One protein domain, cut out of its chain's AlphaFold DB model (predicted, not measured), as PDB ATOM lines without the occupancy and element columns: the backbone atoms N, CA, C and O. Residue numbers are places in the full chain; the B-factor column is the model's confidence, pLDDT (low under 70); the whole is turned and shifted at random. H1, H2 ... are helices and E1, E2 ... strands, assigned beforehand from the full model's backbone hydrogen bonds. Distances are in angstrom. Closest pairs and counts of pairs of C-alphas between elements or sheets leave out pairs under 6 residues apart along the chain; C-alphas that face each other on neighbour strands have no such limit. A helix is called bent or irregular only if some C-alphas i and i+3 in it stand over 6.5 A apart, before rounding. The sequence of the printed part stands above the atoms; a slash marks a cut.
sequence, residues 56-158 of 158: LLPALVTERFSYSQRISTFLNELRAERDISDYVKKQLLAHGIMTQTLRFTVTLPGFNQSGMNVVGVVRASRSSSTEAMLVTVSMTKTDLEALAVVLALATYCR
ATOM      1  N   LEU A  56      29.025 -18.571  -7.051       60.28
ATOM      2  CA  LEU A  56      28.943 -17.302  -7.767       60.28
ATOM      3  C   LEU A  56      29.625 -17.288  -9.138       60.28
ATOM      4  O   LEU A  56      29.690 -16.217  -9.720       60.28
ATOM      5  N   LEU A  57      30.063 -18.429  -9.690       63.28
ATOM      6  CA  LEU A  57      30.747 -18.497 -10.997       63.28
ATOM      7  C   LEU A  57      31.848 -17.418 -11.098       63.28
ATOM      8  O   LEU A  57      31.587 -16.322 -11.610       63.28
ATOM      9  N   PRO A  58      33.068 -17.687 -10.599       58.66
ATOM     10  CA  PRO A  58      34.122 -16.678 -10.522       58.66
ATOM     11  C   PRO A  58      34.287 -15.944 -11.863       58.66
ATOM     12  O   PRO A  58      34.308 -16.570 -12.922       58.66
ATOM     13  N   ALA A  59      34.362 -14.609 -11.800       63.62
ATOM     14  CA  ALA A  59      34.363 -13.646 -12.914       63.62
ATOM     15  C   ALA A  59      33.011 -13.275 -13.564       63.62
ATOM     16  O   ALA A  59      32.988 -12.342 -14.370       63.62
ATOM     17  N   LEU A  60      31.889 -13.914 -13.211       66.25
ATOM     18  CA  LEU A  60      30.556 -13.511 -13.694       66.25
ATOM     19  C   LEU A  60      29.772 -12.650 -12.695       66.25
ATOM     20  O   LEU A  60      28.888 -11.898 -13.105       66.25
ATOM     21  N   VAL A  61      30.091 -12.747 -11.401       70.25
ATOM     22  CA  VAL A  61      29.384 -12.024 -10.339       70.25
ATOM     23  C   VAL A  61      30.227 -10.885  -9.788       70.25
ATOM     24  O   VAL A  61      31.376 -11.053  -9.388       70.25
ATOM     25  N   THR A  62      29.616  -9.705  -9.723       73.06
ATOM     26  CA  THR A  62      30.170  -8.553  -9.018       73.06
ATOM     27  C   THR A  62      29.814  -8.645  -7.541       73.06
ATOM     28  O   THR A  62      28.670  -8.406  -7.160       73.06
ATOM     29  N   GLU A  63      30.796  -8.988  -6.709       70.06
ATOM     30  CA  GLU A  63      30.622  -9.194  -5.261       70.06
ATOM     31  C   GLU A  63      30.265  -7.913  -4.497       70.06
ATOM     32  O   GLU A  63      29.698  -7.965  -3.407       70.06
ATOM     33  N   ARG A  64      30.626  -6.748  -5.046       74.94
ATOM     34  CA  ARG A  64      30.491  -5.454  -4.374       74.94
ATOM     35  C   ARG A  64      29.667  -4.495  -5.212       74.94
ATOM     36  O   ARG A  64      29.945  -4.287  -6.389       74.94
ATOM     37  N   PHE A  65      28.707  -3.848  -4.564       81.50
ATOM     38  CA  PHE A  65      27.935  -2.764  -5.155       81.50
ATOM     39  C   PHE A  65      28.564  -1.412  -4.790       81.50
ATOM     40  O   PHE A  65      28.267  -0.826  -3.752       81.50
ATOM     41  N   SER A  66      29.472  -0.916  -5.631       78.00
ATOM     42  CA  SER A  66      30.258   0.309  -5.392       78.00
ATOM     43  C   SER A  66      29.623   1.582  -5.984       78.00
ATOM     44  O   SER A  66      30.319   2.467  -6.471       78.00
ATOM     45  N   TYR A  67      28.293   1.706  -5.922       86.50
ATOM     46  CA  TYR A  67      27.529   2.833  -6.494       86.50
ATOM     47  C   TYR A  67      27.101   3.893  -5.460       86.50
ATOM     48  O   TYR A  67      26.094   4.580  -5.638       86.50
ATOM     49  N   SER A  68      27.872   4.069  -4.384       88.56
ATOM     50  CA  SER A  68      27.544   4.974  -3.266       88.56
ATOM     51  C   SER A  68      27.273   6.417  -3.701       88.56
ATOM     52  O   SER A  68      26.293   7.022  -3.265       88.56
ATOM     53  N   GLN A  69      28.082   6.955  -4.618       92.19
ATOM     54  CA  GLN A  69      27.899   8.315  -5.126       92.19
ATOM     55  C   GLN A  69      26.553   8.466  -5.845       92.19
ATOM     56  O   GLN A  69      25.807   9.396  -5.547       92.19
ATOM     57  N   ARG A  70      26.182   7.513  -6.710       92.62
ATOM     58  CA  ARG A  70      24.899   7.549  -7.428       92.62
ATOM     59  C   ARG A  70      23.705   7.411  -6.480       92.62
ATOM     60  O   ARG A  70      22.721   8.123  -6.656       92.62
ATOM     61  N   ILE A  71      23.809   6.559  -5.457       95.69
ATOM     62  CA  ILE A  71      22.782   6.442  -4.408       95.69
ATOM     63  C   ILE A  71      22.589   7.794  -3.715       95.69
ATOM     64  O   ILE A  71      21.458   8.253  -3.573       95.69
ATOM     65  N   SER A  72      23.681   8.464  -3.331       95.38
ATOM     66  CA  SER A  72      23.608   9.766  -2.661       95.38
ATOM     67  C   SER A  72      23.000  10.857  -3.552       95.38
ATOM     68  O   SER A  72      22.188  11.651  -3.076       95.38
ATOM     69  N   THR A  73      23.318  10.860  -4.851       95.69
ATOM     70  CA  THR A  73      22.723  11.777  -5.831       95.69
ATOM     71  C   THR A  73      21.218  11.554  -5.941       95.69
ATOM     72  O   THR A  73      20.453  12.494  -5.735       95.69
ATOM     73  N   PHE A  74      20.779  10.308  -6.156       96.19
ATOM     74  CA  PHE A  74      19.351   9.998  -6.229       96.19
ATOM     75  C   PHE A  74      18.615  10.316  -4.932       96.19
ATOM     76  O   PHE A  74      17.500  10.823  -4.986       96.19
ATOM     77  N   LEU A  75      19.228  10.066  -3.774       96.38
ATOM     78  CA  LEU A  75      18.632  10.391  -2.483       96.38
ATOM     79  C   LEU A  75      18.436  11.903  -2.308       96.38
ATOM     80  O   LEU A  75      17.386  12.335  -1.833       96.38
ATOM     81  N   ASN A  76      19.425  12.710  -2.696       95.94
ATOM     82  CA  ASN A  76      19.330  14.167  -2.615       95.94
ATOM     83  C   ASN A  76      18.251  14.718  -3.554       95.94
ATOM     84  O   ASN A  76      17.453  15.557  -3.137       95.94
ATOM     85  N   GLU A  77      18.182  14.211  -4.783       95.19
ATOM     86  CA  GLU A  77      17.147  14.587  -5.751       95.19
ATOM     87  C   GLU A  77      15.745  14.165  -5.274       95.19
ATOM     88  O   GLU A  77      14.826  14.982  -5.259       95.19
ATOM     89  N   LEU A  78      15.594  12.939  -4.757       94.94
ATOM     90  CA  LEU A  78      14.335  12.442  -4.186       94.94
ATOM     91  C   LEU A  78      13.839  13.271  -2.996       94.94
ATOM     92  O   LEU A  78      12.633  13.415  -2.806       94.94
ATOM     93  N   ARG A  79      14.750  13.816  -2.180       94.12
ATOM     94  CA  ARG A  79      14.398  14.695  -1.052       94.12
ATOM     95  C   ARG A  79      13.891  16.062  -1.513       94.12
ATOM     96  O   ARG A  79      13.062  16.655  -0.823       94.12
ATOM     97  N   ALA A  80      14.397  16.565  -2.639       93.06
ATOM     98  CA  ALA A  80      13.976  17.840  -3.218       93.06
ATOM     99  C   ALA A  80      12.645  17.732  -3.981       93.06
ATOM    100  O   ALA A  80      11.937  18.728  -4.150       93.06
ATOM    101  N   GLU A  81      12.300  16.528  -4.428       92.81
ATOM    102  CA  GLU A  81      11.157  16.283  -5.291       92.81
ATOM    103  C   GLU A  81       9.811  16.289  -4.546       92.81
ATOM    104  O   GLU A  81       9.673  15.807  -3.415       92.81
ATOM    105  N   ARG A  82       8.775  16.826  -5.205       88.62
ATOM    106  CA  ARG A  82       7.399  16.803  -4.681       88.62
ATOM    107  C   ARG A  82       6.631  15.582  -5.164       88.62
ATOM    108  O   ARG A  82       5.905  14.988  -4.367       88.62
ATOM    109  N   ASP A  83       6.794  15.220  -6.436       92.06
ATOM    110  CA  ASP A  83       6.178  14.034  -7.032       92.06
ATOM    111  C   ASP A  83       7.219  12.929  -7.241       92.06
ATOM    112  O   ASP A  83       7.867  12.814  -8.283       92.06
ATOM    113  N   ILE A  84       7.357  12.090  -6.213       93.12
ATOM    114  CA  ILE A  84       8.290  10.957  -6.206       93.12
ATOM    115  C   ILE A  84       7.991   9.999  -7.368       93.12
ATOM    116  O   ILE A  84       8.910   9.463  -7.981       93.12
ATOM    117  N   SER A  85       6.712   9.790  -7.693       92.62
ATOM    118  CA  SER A  85       6.303   8.810  -8.700       92.62
ATOM    119  C   SER A  85       6.699   9.242 -10.114       92.62
ATOM    120  O   SER A  85       7.250   8.444 -10.881       92.62
ATOM    121  N   ASP A  86       6.488  10.518 -10.441       93.44
ATOM    122  CA  ASP A  86       6.868  11.080 -11.736       93.44
ATOM    123  C   ASP A  86       8.393  11.155 -11.883       93.44
ATOM    124  O   ASP A  86       8.939  10.811 -12.934       93.44
ATOM    125  N   TYR A  87       9.103  11.501 -10.808       94.69
ATOM    126  CA  TYR A  87      10.562  11.491 -10.796       94.69
ATOM    127  C   TYR A  87      11.147  10.092 -11.005       94.69
ATOM    128  O   TYR A  87      11.991   9.912 -11.883       94.69
ATOM    129  N   VAL A  88      10.666   9.075 -10.276       95.44
ATOM    130  CA  VAL A  88      11.110   7.678 -10.452       95.44
ATOM    131  C   VAL A  88      10.899   7.236 -11.898       95.44
ATOM    132  O   VAL A  88      11.802   6.672 -12.520       95.44
ATOM    133  N   LYS A  89       9.729   7.542 -12.466       95.50
ATOM    134  CA  LYS A  89       9.416   7.238 -13.863       95.50
ATOM    135  C   LYS A  89      10.396   7.917 -14.825       95.50
ATOM    136  O   LYS A  89      10.931   7.249 -15.709       95.50
ATOM    137  N   LYS A  90      10.648   9.219 -14.656       95.56
ATOM    138  CA  LYS A  90      11.593   9.981 -15.488       95.56
ATOM    139  C   LYS A  90      13.006   9.419 -15.401       95.56
ATOM    140  O   LYS A  90      13.629   9.231 -16.440       95.56
ATOM    141  N   GLN A  91      13.488   9.107 -14.200       95.75
ATOM    142  CA  GLN A  91      14.842   8.593 -14.003       95.75
ATOM    143  C   GLN A  91      15.045   7.218 -14.638       95.75
ATOM    144  O   GLN A  91      16.045   6.994 -15.319       95.75
ATOM    145  N   LEU A  92      14.079   6.312 -14.475       95.75
ATOM    146  CA  LEU A  92      14.123   4.998 -15.116       95.75
ATOM    147  C   LEU A  92      14.118   5.123 -16.650       95.75
ATOM    148  O   LEU A  92      14.948   4.504 -17.317       95.75
ATOM    149  N   LEU A  93      13.254   5.978 -17.212       95.69
ATOM    150  CA  LEU A  93      13.211   6.231 -18.657       95.69
ATOM    151  C   LEU A  93      14.505   6.865 -19.182       95.69
ATOM    152  O   LEU A  93      15.004   6.443 -20.223       95.69
ATOM    153  N   ALA A  94      15.068   7.836 -18.457       95.62
ATOM    154  CA  ALA A  94      16.319   8.499 -18.820       95.62
ATOM    155  C   ALA A  94      17.500   7.518 -18.895       95.62
ATOM    156  O   ALA A  94      18.396   7.692 -19.716       95.62
ATOM    157  N   HIS A  95      17.467   6.449 -18.094       94.12
ATOM    158  CA  HIS A  95      18.462   5.375 -18.115       94.12
ATOM    159  C   HIS A  95      18.092   4.216 -19.060       94.12
ATOM    160  O   HIS A  95      18.706   3.154 -19.012       94.12
ATOM    161  N   GLY A  96      17.094   4.390 -19.933       93.38
ATOM    162  CA  GLY A  96      16.721   3.389 -20.936       93.38
ATOM    163  C   GLY A  96      16.013   2.157 -20.365       93.38
ATOM    164  O   GLY A  96      16.049   1.087 -20.985       93.38
ATOM    165  N   ILE A  97      15.389   2.289 -19.190       94.88
ATOM    166  CA  ILE A  97      14.569   1.255 -18.555       94.88
ATOM    167  C   ILE A  97      13.108   1.530 -18.905       94.88
ATOM    168  O   ILE A  97      12.584   2.618 -18.674       94.88
ATOM    169  N   MET A  98      12.427   0.533 -19.470       92.06
ATOM    170  CA  MET A  98      11.015   0.673 -19.819       92.06
ATOM    171  C   MET A  98      10.168   0.746 -18.550       92.06
ATOM    172  O   MET A  98      10.214  -0.167 -17.725       92.06
ATOM    173  N   THR A  99       9.366   1.803 -18.427       94.75
ATOM    174  CA  THR A  99       8.485   2.014 -17.274       94.75
ATOM    175  C   THR A  99       7.016   1.879 -17.632       94.75
ATOM    176  O   THR A  99       6.589   2.371 -18.677       94.75
ATOM    177  N   GLN A 100       6.222   1.334 -16.718       94.19
ATOM    178  CA  GLN A 100       4.764   1.378 -16.756       94.19
ATOM    179  C   GLN A 100       4.213   1.922 -15.442       94.19
ATOM    180  O   GLN A 100       4.816   1.766 -14.383       94.19
ATOM    181  N   THR A 101       3.054   2.568 -15.517       94.06
ATOM    182  CA  THR A 101       2.367   3.132 -14.356       94.06
ATOM    183  C   THR A 101       1.071   2.365 -14.135       94.06
ATOM    184  O   THR A 101       0.218   2.327 -15.018       94.06
ATOM    185  N   LEU A 102       0.923   1.760 -12.960       93.69
ATOM    186  CA  LEU A 102      -0.235   0.960 -12.578       93.69
ATOM    187  C   LEU A 102      -1.032   1.718 -11.524       93.69
ATOM    188  O   LEU A 102      -0.540   1.958 -10.425       93.69
ATOM    189  N   ARG A 103      -2.266   2.097 -11.852       93.69
ATOM    190  CA  ARG A 103      -3.206   2.655 -10.874       93.69
ATOM    191  C   ARG A 103      -3.993   1.519 -10.248       93.69
ATOM    192  O   ARG A 103      -4.461   0.638 -10.966       93.69
ATOM    193  N   PHE A 104      -4.143   1.551  -8.934       92.31
ATOM    194  CA  PHE A 104      -4.891   0.537  -8.210       92.31
ATOM    195  C   PHE A 104      -5.817   1.185  -7.185       92.31
ATOM    196  O   PHE A 104      -5.521   2.246  -6.635       92.31
ATOM    197  N   THR A 105      -6.923   0.503  -6.918       93.44
ATOM    198  CA  THR A 105      -7.860   0.836  -5.849       93.44
ATOM    199  C   THR A 105      -8.197  -0.461  -5.142       93.44
ATOM    200  O   THR A 105      -8.665  -1.406  -5.776       93.44
ATOM    201  N   VAL A 106      -7.926  -0.523  -3.845       91.88
ATOM    202  CA  VAL A 106      -8.199  -1.681  -3.003       91.88
ATOM    203  C   VAL A 106      -9.269  -1.300  -1.992       91.88
ATOM    204  O   VAL A 106      -9.048  -0.439  -1.141       91.88
ATOM    205  N   THR A 107     -10.425  -1.953  -2.090       92.19
ATOM    206  CA  THR A 107     -11.556  -1.780  -1.175       92.19
ATOM    207  C   THR A 107     -11.790  -3.078  -0.406       92.19
ATOM    208  O   THR A 107     -12.439  -3.993  -0.913       92.19
ATOM    209  N   LEU A 108     -11.262  -3.164   0.813       93.00
ATOM    210  CA  LEU A 108     -11.584  -4.216   1.780       93.00
ATOM    211  C   LEU A 108     -12.276  -3.610   3.014       93.00
ATOM    212  O   LEU A 108     -12.121  -2.416   3.288       93.00
ATOM    213  N   PRO A 109     -13.024  -4.408   3.798       89.94
ATOM    214  CA  PRO A 109     -13.588  -3.949   5.065       89.94
ATOM    215  C   PRO A 109     -12.481  -3.418   5.991       89.94
ATOM    216  O   PRO A 109     -11.585  -4.160   6.379       89.94
ATOM    217  N   GLY A 110     -12.517  -2.121   6.313       88.19
ATOM    218  CA  GLY A 110     -11.496  -1.462   7.139       88.19
ATOM    219  C   GLY A 110     -10.205  -1.059   6.410       88.19
ATOM    220  O   GLY A 110      -9.322  -0.482   7.038       88.19
ATOM    221  N   PHE A 111     -10.089  -1.301   5.100       85.38
ATOM    222  CA  PHE A 111      -8.926  -0.903   4.305       85.38
ATOM    223  C   PHE A 111      -9.369  -0.368   2.942       85.38
ATOM    224  O   PHE A 111      -9.747  -1.122   2.049       85.38
ATOM    225  N   ASN A 112      -9.323   0.954   2.790       90.75
ATOM    226  CA  ASN A 112      -9.623   1.622   1.532       90.75
ATOM    227  C   ASN A 112      -8.409   2.451   1.114       90.75
ATOM    228  O   ASN A 112      -8.163   3.523   1.669       90.75
ATOM    229  N   GLN A 113      -7.622   1.926   0.175       87.94
ATOM    230  CA  GLN A 113      -6.473   2.630  -0.382       87.94
ATOM    231  C   GLN A 113      -6.555   2.653  -1.897       87.94
ATOM    232  O   GLN A 113      -6.791   1.639  -2.547       87.94
ATOM    233  N   SER A 114      -6.297   3.822  -2.459       90.25
ATOM    234  CA  SER A 114      -6.018   3.978  -3.877       90.25
ATOM    235  C   SER A 114      -4.624   4.552  -4.031       90.25
ATOM    236  O   SER A 114      -4.139   5.284  -3.166       90.25
ATOM    237  N   GLY A 115      -3.958   4.176  -5.111       89.25
ATOM    238  CA  GLY A 115      -2.571   4.537  -5.307       89.25
ATOM    239  C   GLY A 115      -2.095   4.278  -6.719       89.25
ATOM    240  O   GLY A 115      -2.845   3.892  -7.623       89.25
ATOM    241  N   MET A 116      -0.809   4.530  -6.900       91.12
ATOM    242  CA  MET A 116      -0.140   4.412  -8.176       91.12
ATOM    243  C   MET A 116       1.241   3.811  -7.959       91.12
ATOM    244  O   MET A 116       2.033   4.338  -7.185       91.12
ATOM    245  N   ASN A 117       1.520   2.723  -8.667       93.44
ATOM    246  CA  ASN A 117       2.821   2.076  -8.687       93.44
ATOM    247  C   ASN A 117       3.524   2.392 -10.005       93.44
ATOM    248  O   ASN A 117       2.899   2.444 -11.068       93.44
ATOM    249  N   VAL A 118       4.838   2.562  -9.942       95.31
ATOM    250  CA  VAL A 118       5.712   2.661 -11.113       95.31
ATOM    251  C   VAL A 118       6.522   1.376 -11.193       95.31
ATOM    252  O   VAL A 118       7.174   0.990 -10.228       95.31
ATOM    253  N   VAL A 119       6.456   0.706 -12.339       95.44
ATOM    254  CA  VAL A 119       7.141  -0.560 -12.598       95.44
ATOM    255  C   VAL A 119       8.181  -0.331 -13.681       95.44
ATOM    256  O   VAL A 119       7.829   0.087 -14.782       95.44
ATOM    257  N   GLY A 120       9.448  -0.605 -13.378       94.12
ATOM    258  CA  GLY A 120      10.541  -0.635 -14.348       94.12
ATOM    259  C   GLY A 120      10.920  -2.073 -14.686       94.12
ATOM    260  O   GLY A 120      11.034  -2.898 -13.783       94.12
ATOM    261  N   VAL A 121      11.125  -2.380 -15.969       92.44
ATOM    262  CA  VAL A 121      11.552  -3.718 -16.412       92.44
ATOM    263  C   VAL A 121      12.941  -3.645 -17.032       92.44
ATOM    264  O   VAL A 121      13.126  -3.059 -18.102       92.44
ATOM    265  N   VAL A 122      13.907  -4.284 -16.372       91.12
ATOM    266  CA  VAL A 122      15.264  -4.504 -16.888       91.12
ATOM    267  C   VAL A 122      15.327  -5.919 -17.455       91.12
ATOM    268  O   VAL A 122      15.035  -6.885 -16.753       91.12
ATOM    269  N   ARG A 123      15.654  -6.053 -18.743       87.19
ATOM    270  CA  ARG A 123      15.733  -7.358 -19.414       87.19
ATOM    271  C   ARG A 123      17.163  -7.882 -19.397       87.19
ATOM    272  O   ARG A 123      18.092  -7.128 -19.669       87.19
ATOM    273  N   ALA A 124      17.319  -9.180 -19.146       81.69
ATOM    274  CA  ALA A 124      18.599  -9.856 -19.307       81.69
ATOM    275  C   ALA A 124      19.057  -9.805 -20.775       81.69
ATOM    276  O   ALA A 124      18.251  -9.907 -21.698       81.69
ATOM    277  N   SER A 125      20.365  -9.668 -20.992       72.06
ATOM    278  CA  SER A 125      20.942  -9.473 -22.326       72.06
ATOM    279  C   SER A 125      21.030 -10.746 -23.174       72.06
ATOM    280  O   SER A 125      21.124 -10.643 -24.395       72.06
ATOM    281  N   ARG A 126      21.031 -11.940 -22.559       65.81
ATOM    282  CA  ARG A 126      21.403 -13.194 -23.249       65.81
ATOM    283  C   ARG A 126      20.381 -14.334 -23.223       65.81
ATOM    284  O   ARG A 126      20.605 -15.307 -23.930       65.81
ATOM    285  N   SER A 127      19.293 -14.257 -22.455       61.09
ATOM    286  CA  SER A 127      18.337 -15.373 -22.333       61.09
ATOM    287  C   SER A 127      16.888 -14.916 -22.464       61.09
ATOM    288  O   SER A 127      16.535 -13.811 -22.045       61.09
ATOM    289  N   SER A 128      16.042 -15.782 -23.030       59.94
ATOM    290  CA  SER A 128      14.589 -15.638 -22.966       59.94
ATOM    291  C   SER A 128      14.154 -15.546 -21.504       59.94
ATOM    292  O   SER A 128      14.625 -16.316 -20.674       59.94
ATOM    293  N   SER A 129      13.270 -14.594 -21.202       62.78
ATOM    294  CA  SER A 129      12.836 -14.200 -19.855       62.78
ATOM    295  C   SER A 129      12.001 -15.287 -19.152       62.78
ATOM    296  O   SER A 129      10.814 -15.093 -18.909       62.78
ATOM    297  N   THR A 130      12.590 -16.447 -18.866       73.88
ATOM    298  CA  THR A 130      11.939 -17.559 -18.152       73.88
ATOM    299  C   THR A 130      11.926 -17.351 -16.642       73.88
ATOM    300  O   THR A 130      11.133 -17.976 -15.948       73.88
ATOM    301  N   GLU A 131      12.769 -16.451 -16.140       81.75
ATOM    302  CA  GLU A 131      12.894 -16.118 -14.725       81.75
ATOM    303  C   GLU A 131      12.910 -14.598 -14.549       81.75
ATOM    304  O   GLU A 131      13.408 -13.860 -15.406       81.75
ATOM    305  N   ALA A 132      12.336 -14.123 -13.445       85.50
ATOM    306  CA  ALA A 132      12.289 -12.709 -13.104       85.50
ATOM    307  C   ALA A 132      12.501 -12.520 -11.600       85.50
ATOM    308  O   ALA A 132      11.934 -13.250 -10.788       85.50
ATOM    309  N   MET A 133      13.285 -11.504 -11.239       89.19
ATOM    310  CA  MET A 133      13.430 -11.055  -9.859       89.19
ATOM    311  C   MET A 133      12.582  -9.802  -9.653       89.19
ATOM    312  O   MET A 133      12.723  -8.826 -10.392       89.19
ATOM    313  N   LEU A 134      11.705  -9.829  -8.651       93.38
ATOM    314  CA  LEU A 134      10.883  -8.682  -8.286       93.38
ATOM    315  C   LEU A 134      11.500  -7.971  -7.082       93.38
ATOM    316  O   LEU A 134      11.579  -8.532  -5.992       93.38
ATOM    317  N   VAL A 135      11.889  -6.714  -7.280       94.88
ATOM    318  CA  VAL A 135      12.324  -5.817  -6.207       94.88
ATOM    319  C   VAL A 135      11.251  -4.753  -6.039       94.88
ATOM    320  O   VAL A 135      10.941  -4.029  -6.985       94.88
ATOM    321  N   THR A 136      10.662  -4.674  -4.848       94.31
ATOM    322  CA  THR A 136       9.635  -3.673  -4.529       94.31
ATOM    323  C   THR A 136      10.097  -2.795  -3.386       94.31
ATOM    324  O   THR A 136      10.763  -3.250  -2.460       94.31
ATOM    325  N   VAL A 137       9.749  -1.518  -3.477       95.44
ATOM    326  CA  VAL A 137      10.046  -0.519  -2.461       95.44
ATOM    327  C   VAL A 137       8.882   0.456  -2.392       95.44
ATOM    328  O   VAL A 137       8.261   0.773  -3.410       95.44
ATOM    329  N   SER A 138       8.562   0.896  -1.180       92.88
ATOM    330  CA  SER A 138       7.541   1.911  -0.964       92.88
ATOM    331  C   SER A 138       8.005   3.264  -1.511       92.88
ATOM    332  O   SER A 138       9.167   3.638  -1.376       92.88
ATOM    333  N   MET A 139       7.085   4.027  -2.104       90.12
ATOM    334  CA  MET A 139       7.343   5.394  -2.587       90.12
ATOM    335  C   MET A 139       6.978   6.457  -1.538       90.12
ATOM    336  O   MET A 139       6.697   7.609  -1.869       90.12
ATOM    337  N   THR A 140       6.940   6.076  -0.260       88.94
ATOM    338  CA  THR A 140       6.690   6.986   0.862       88.94
ATOM    339  C   THR A 140       7.938   7.795   1.208       88.94
ATOM    340  O   THR A 140       9.070   7.351   1.029       88.94
ATOM    341  N   LYS A 141       7.745   8.989   1.782       86.75
ATOM    342  CA  LYS A 141       8.856   9.853   2.224       86.75
ATOM    343  C   LYS A 141       9.727   9.242   3.331       86.75
ATOM    344  O   LYS A 141      10.824   9.732   3.567       86.75
ATOM    345  N   THR A 142       9.244   8.205   4.010       89.94
ATOM    346  CA  THR A 142      10.000   7.466   5.029       89.94
ATOM    347  C   THR A 142      11.072   6.571   4.414       89.94
ATOM    348  O   THR A 142      12.126   6.397   5.016       89.94
ATOM    349  N   ASP A 143      10.841   6.071   3.196       93.00
ATOM    350  CA  ASP A 143      11.611   4.964   2.617       93.00
ATOM    351  C   ASP A 143      12.460   5.428   1.417       93.00
ATOM    352  O   ASP A 143      12.856   4.640   0.556       93.00
ATOM    353  N   LEU A 144      12.772   6.729   1.361       94.56
ATOM    354  CA  LEU A 144      13.520   7.346   0.257       94.56
ATOM    355  C   LEU A 144      14.923   6.756   0.082       94.56
ATOM    356  O   LEU A 144      15.426   6.695  -1.036       94.56
ATOM    357  N   GLU A 145      15.554   6.314   1.169       94.88
ATOM    358  CA  GLU A 145      16.880   5.693   1.126       94.88
ATOM    359  C   GLU A 145      16.837   4.350   0.400       94.88
ATOM    360  O   GLU A 145      17.625   4.114  -0.516       94.88
ATOM    361  N   ALA A 146      15.852   3.511   0.728       95.38
ATOM    362  CA  ALA A 146      15.621   2.258   0.023       95.38
ATOM    363  C   ALA A 146      15.284   2.515  -1.455       95.38
ATOM    364  O   ALA A 146      15.813   1.840  -2.339       95.38
ATOM    365  N   LEU A 147      14.461   3.531  -1.738       95.62
ATOM    366  CA  LEU A 147      14.102   3.901  -3.106       95.62
ATOM    367  C   LEU A 147      15.325   4.353  -3.922       95.62
ATOM    368  O   LEU A 147      15.478   3.943  -5.073       95.62
ATOM    369  N   ALA A 148      16.222   5.141  -3.324       95.94
ATOM    370  CA  ALA A 148      17.464   5.576  -3.958       95.94
ATOM    371  C   ALA A 148      18.395   4.396  -4.276       95.94
ATOM    372  O   ALA A 148      18.984   4.346  -5.360       95.94
ATOM    373  N   VAL A 149      18.499   3.421  -3.364       95.81
ATOM    374  CA  VAL A 149      19.282   2.194  -3.578       95.81
ATOM    375  C   VAL A 149      18.698   1.364  -4.719       95.81
ATOM    376  O   VAL A 149      19.443   0.939  -5.599       95.81
ATOM    377  N   VAL A 150      17.376   1.172  -4.752       95.44
ATOM    378  CA  VAL A 150      16.708   0.408  -5.819       95.44
ATOM    379  C   VAL A 150      16.835   1.105  -7.172       95.44
ATOM    380  O   VAL A 150      17.103   0.438  -8.168       95.44
ATOM    381  N   LEU A 151      16.716   2.436  -7.227       95.31
ATOM    382  CA  LEU A 151      16.982   3.204  -8.447       95.31
ATOM    383  C   LEU A 151      18.426   3.018  -8.918       95.31
ATOM    384  O   LEU A 151      18.653   2.699 -10.084       95.31
ATOM    385  N   ALA A 152      19.404   3.152  -8.019       95.56
ATOM    386  CA  ALA A 152      20.807   2.927  -8.351       95.56
ATOM    387  C   ALA A 152      21.036   1.506  -8.885       95.56
ATOM    388  O   ALA A 152      21.665   1.350  -9.932       95.56
ATOM    389  N   LEU A 153      20.468   0.496  -8.222       94.06
ATOM    390  CA  LEU A 153      20.547  -0.900  -8.640       94.06
ATOM    391  C   LEU A 153      19.923  -1.113 -10.024       94.06
ATOM    392  O   LEU A 153      20.550  -1.716 -10.889       94.06
ATOM    393  N   ALA A 154      18.734  -0.562 -10.272       93.69
ATOM    394  CA  ALA A 154      18.062  -0.672 -11.563       93.69
ATOM    395  C   ALA A 154      18.910  -0.074 -12.698       93.69
ATOM    396  O   ALA A 154      19.048  -0.697 -13.749       93.69
ATOM    397  N   THR A 155      19.528   1.094 -12.472       92.62
ATOM    398  CA  THR A 155      20.432   1.714 -13.460       92.62
ATOM    399  C   THR A 155      21.747   0.967 -13.644       92.62
ATOM    400  O   THR A 155      22.379   1.122 -14.682       92.62
ATOM    401  N   TYR A 156      22.183   0.201 -12.645       91.38
ATOM    402  CA  TYR A 156      23.384  -0.623 -12.725       91.38
ATOM    403  C   TYR A 156      23.137  -1.917 -13.506       91.38
ATOM    404  O   TYR A 156      23.989  -2.349 -14.272       91.38
ATOM    405  N   CYS A 157      21.962  -2.525 -13.335       88.50
ATOM    406  CA  CYS A 157      21.581  -3.757 -14.026       88.50
ATOM    407  C   CYS A 157      21.259  -3.564 -15.519       88.50
ATOM    408  O   CYS A 157      21.059  -4.560 -16.219       88.50
ATOM    409  N   ARG A 158      21.131  -2.320 -15.991       85.94
ATOM    410  CA  ARG A 158      20.745  -1.984 -17.365       85.94
ATOM    411  C   ARG A 158      21.949  -1.830 -18.285       85.94
ATOM    412  O   ARG A 158      21.797  -2.267 -19.454       85.94
TER     413      ARG A 158
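AT A GLANCE: This is residues 56 to 158 of the 158 residues of an uncharacterized protein of Onchocerca ochengi (UniProt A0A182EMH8). Three helices gather into a small cluster, their centres making a triangle, with H3 packing on both H1 and H2, and a long bent hairpin of two strands, E1 and E2, reaches away from it. H2 packs on the part of the hairpin nearest the cluster, while the hairpin's tip, residues 107 to 112, sticks out, as do residues 56 to 64 at the beginning and residues 126 to 131 in the long link from E2 to H3. The printed part has 103 residues, with three named helices and two named strands in the order H1, H2, E1, E2, H3; the sheet E1 - E2 is antiparallel and the class is mixed, helices and strands. The whole is only just loose, close to compact, with a radius of gyration of the C-alphas of 15.7 A, and it spans 51 by 35 by 24 A.

HOW THE PARTS SIT: After residues 56 to 67, a stretch with no named element, comes H1, residues 68 to 80. A tight link of 3 residues joins it to H2, residues 84 to 94. H1 and H2 are close but not clearly touching, with the closest C-alphas, those of Leu 78 and Ile 84, 6.5 A apart; they run opposite ways at a steep tilt of 44 degrees. Another tight link of 3 residues leads to E1, residues 98 to 108, and a tight link of 2 residues to E2, residues 111 to 121. E1 and E2 form a hairpin, antiparallel neighbours with 165 degrees between their directions. N 100 and O 119, at 2.8 A, and N 115 and O 104, at 2.9 A, are within hydrogen-bond range, and the C-alphas of 105 and 114, which face each other, are 4.1 A apart. E2 bends by 57 degrees at residue 114. The closest C-alphas of H2 and E1 are those of Lys 89 and Thr 99, 6.3 A apart, and those of H2 and E2 are Lys 89 and Val 118, 6.5 A apart. A long link of 22 residues leads to H3, residues 144 to 156. H3 touches H1, with the closest C-alphas, those of Leu 75 and Ala 148, 5.2 A apart; they run opposite ways at a steep tilt of 50 degrees. H3 touches H2 with its residues 151 to 155 alone, the closest C-alphas being those of Leu 92 and Thr 155 at 7.3 A, and the two run the same way at a shallow tilt of 13 degrees. H1 is apart from E1 and from E2, and E1 is apart from H3. In H1, H2 and H3 every O i to N i+4 pair is within hydrogen-bond range.

IN THESE COORDINATES: H1 begins at C-alpha 68 (27.544, 4.974, -3.266) and covers 18.7 A from first to last C-alpha. H2 covers 15.2 A. E1 measures 31.6 A and ends at C-alpha 108 (-11.584, -4.216, 1.780), and E2 measures 29.3 A. H3 covers 18.1 A and ends at C-alpha 156 (23.384, -0.623, -12.725).

THE WHOLE: The two C-alphas farthest apart in the domain are those of Ala 59 and Pro 109, at 52.1 A. Without the stretches that stand free, the body has 82 residues and spans 38 by 31 by 20 A. The printed part has no cut and ends at Arg 158, the chain's last residue. The link from E2 to H3 is long. The mean pLDDT of the printed part is 88.5, and confidence is low, under 70, at residues 56 to 60 and 126 to 129.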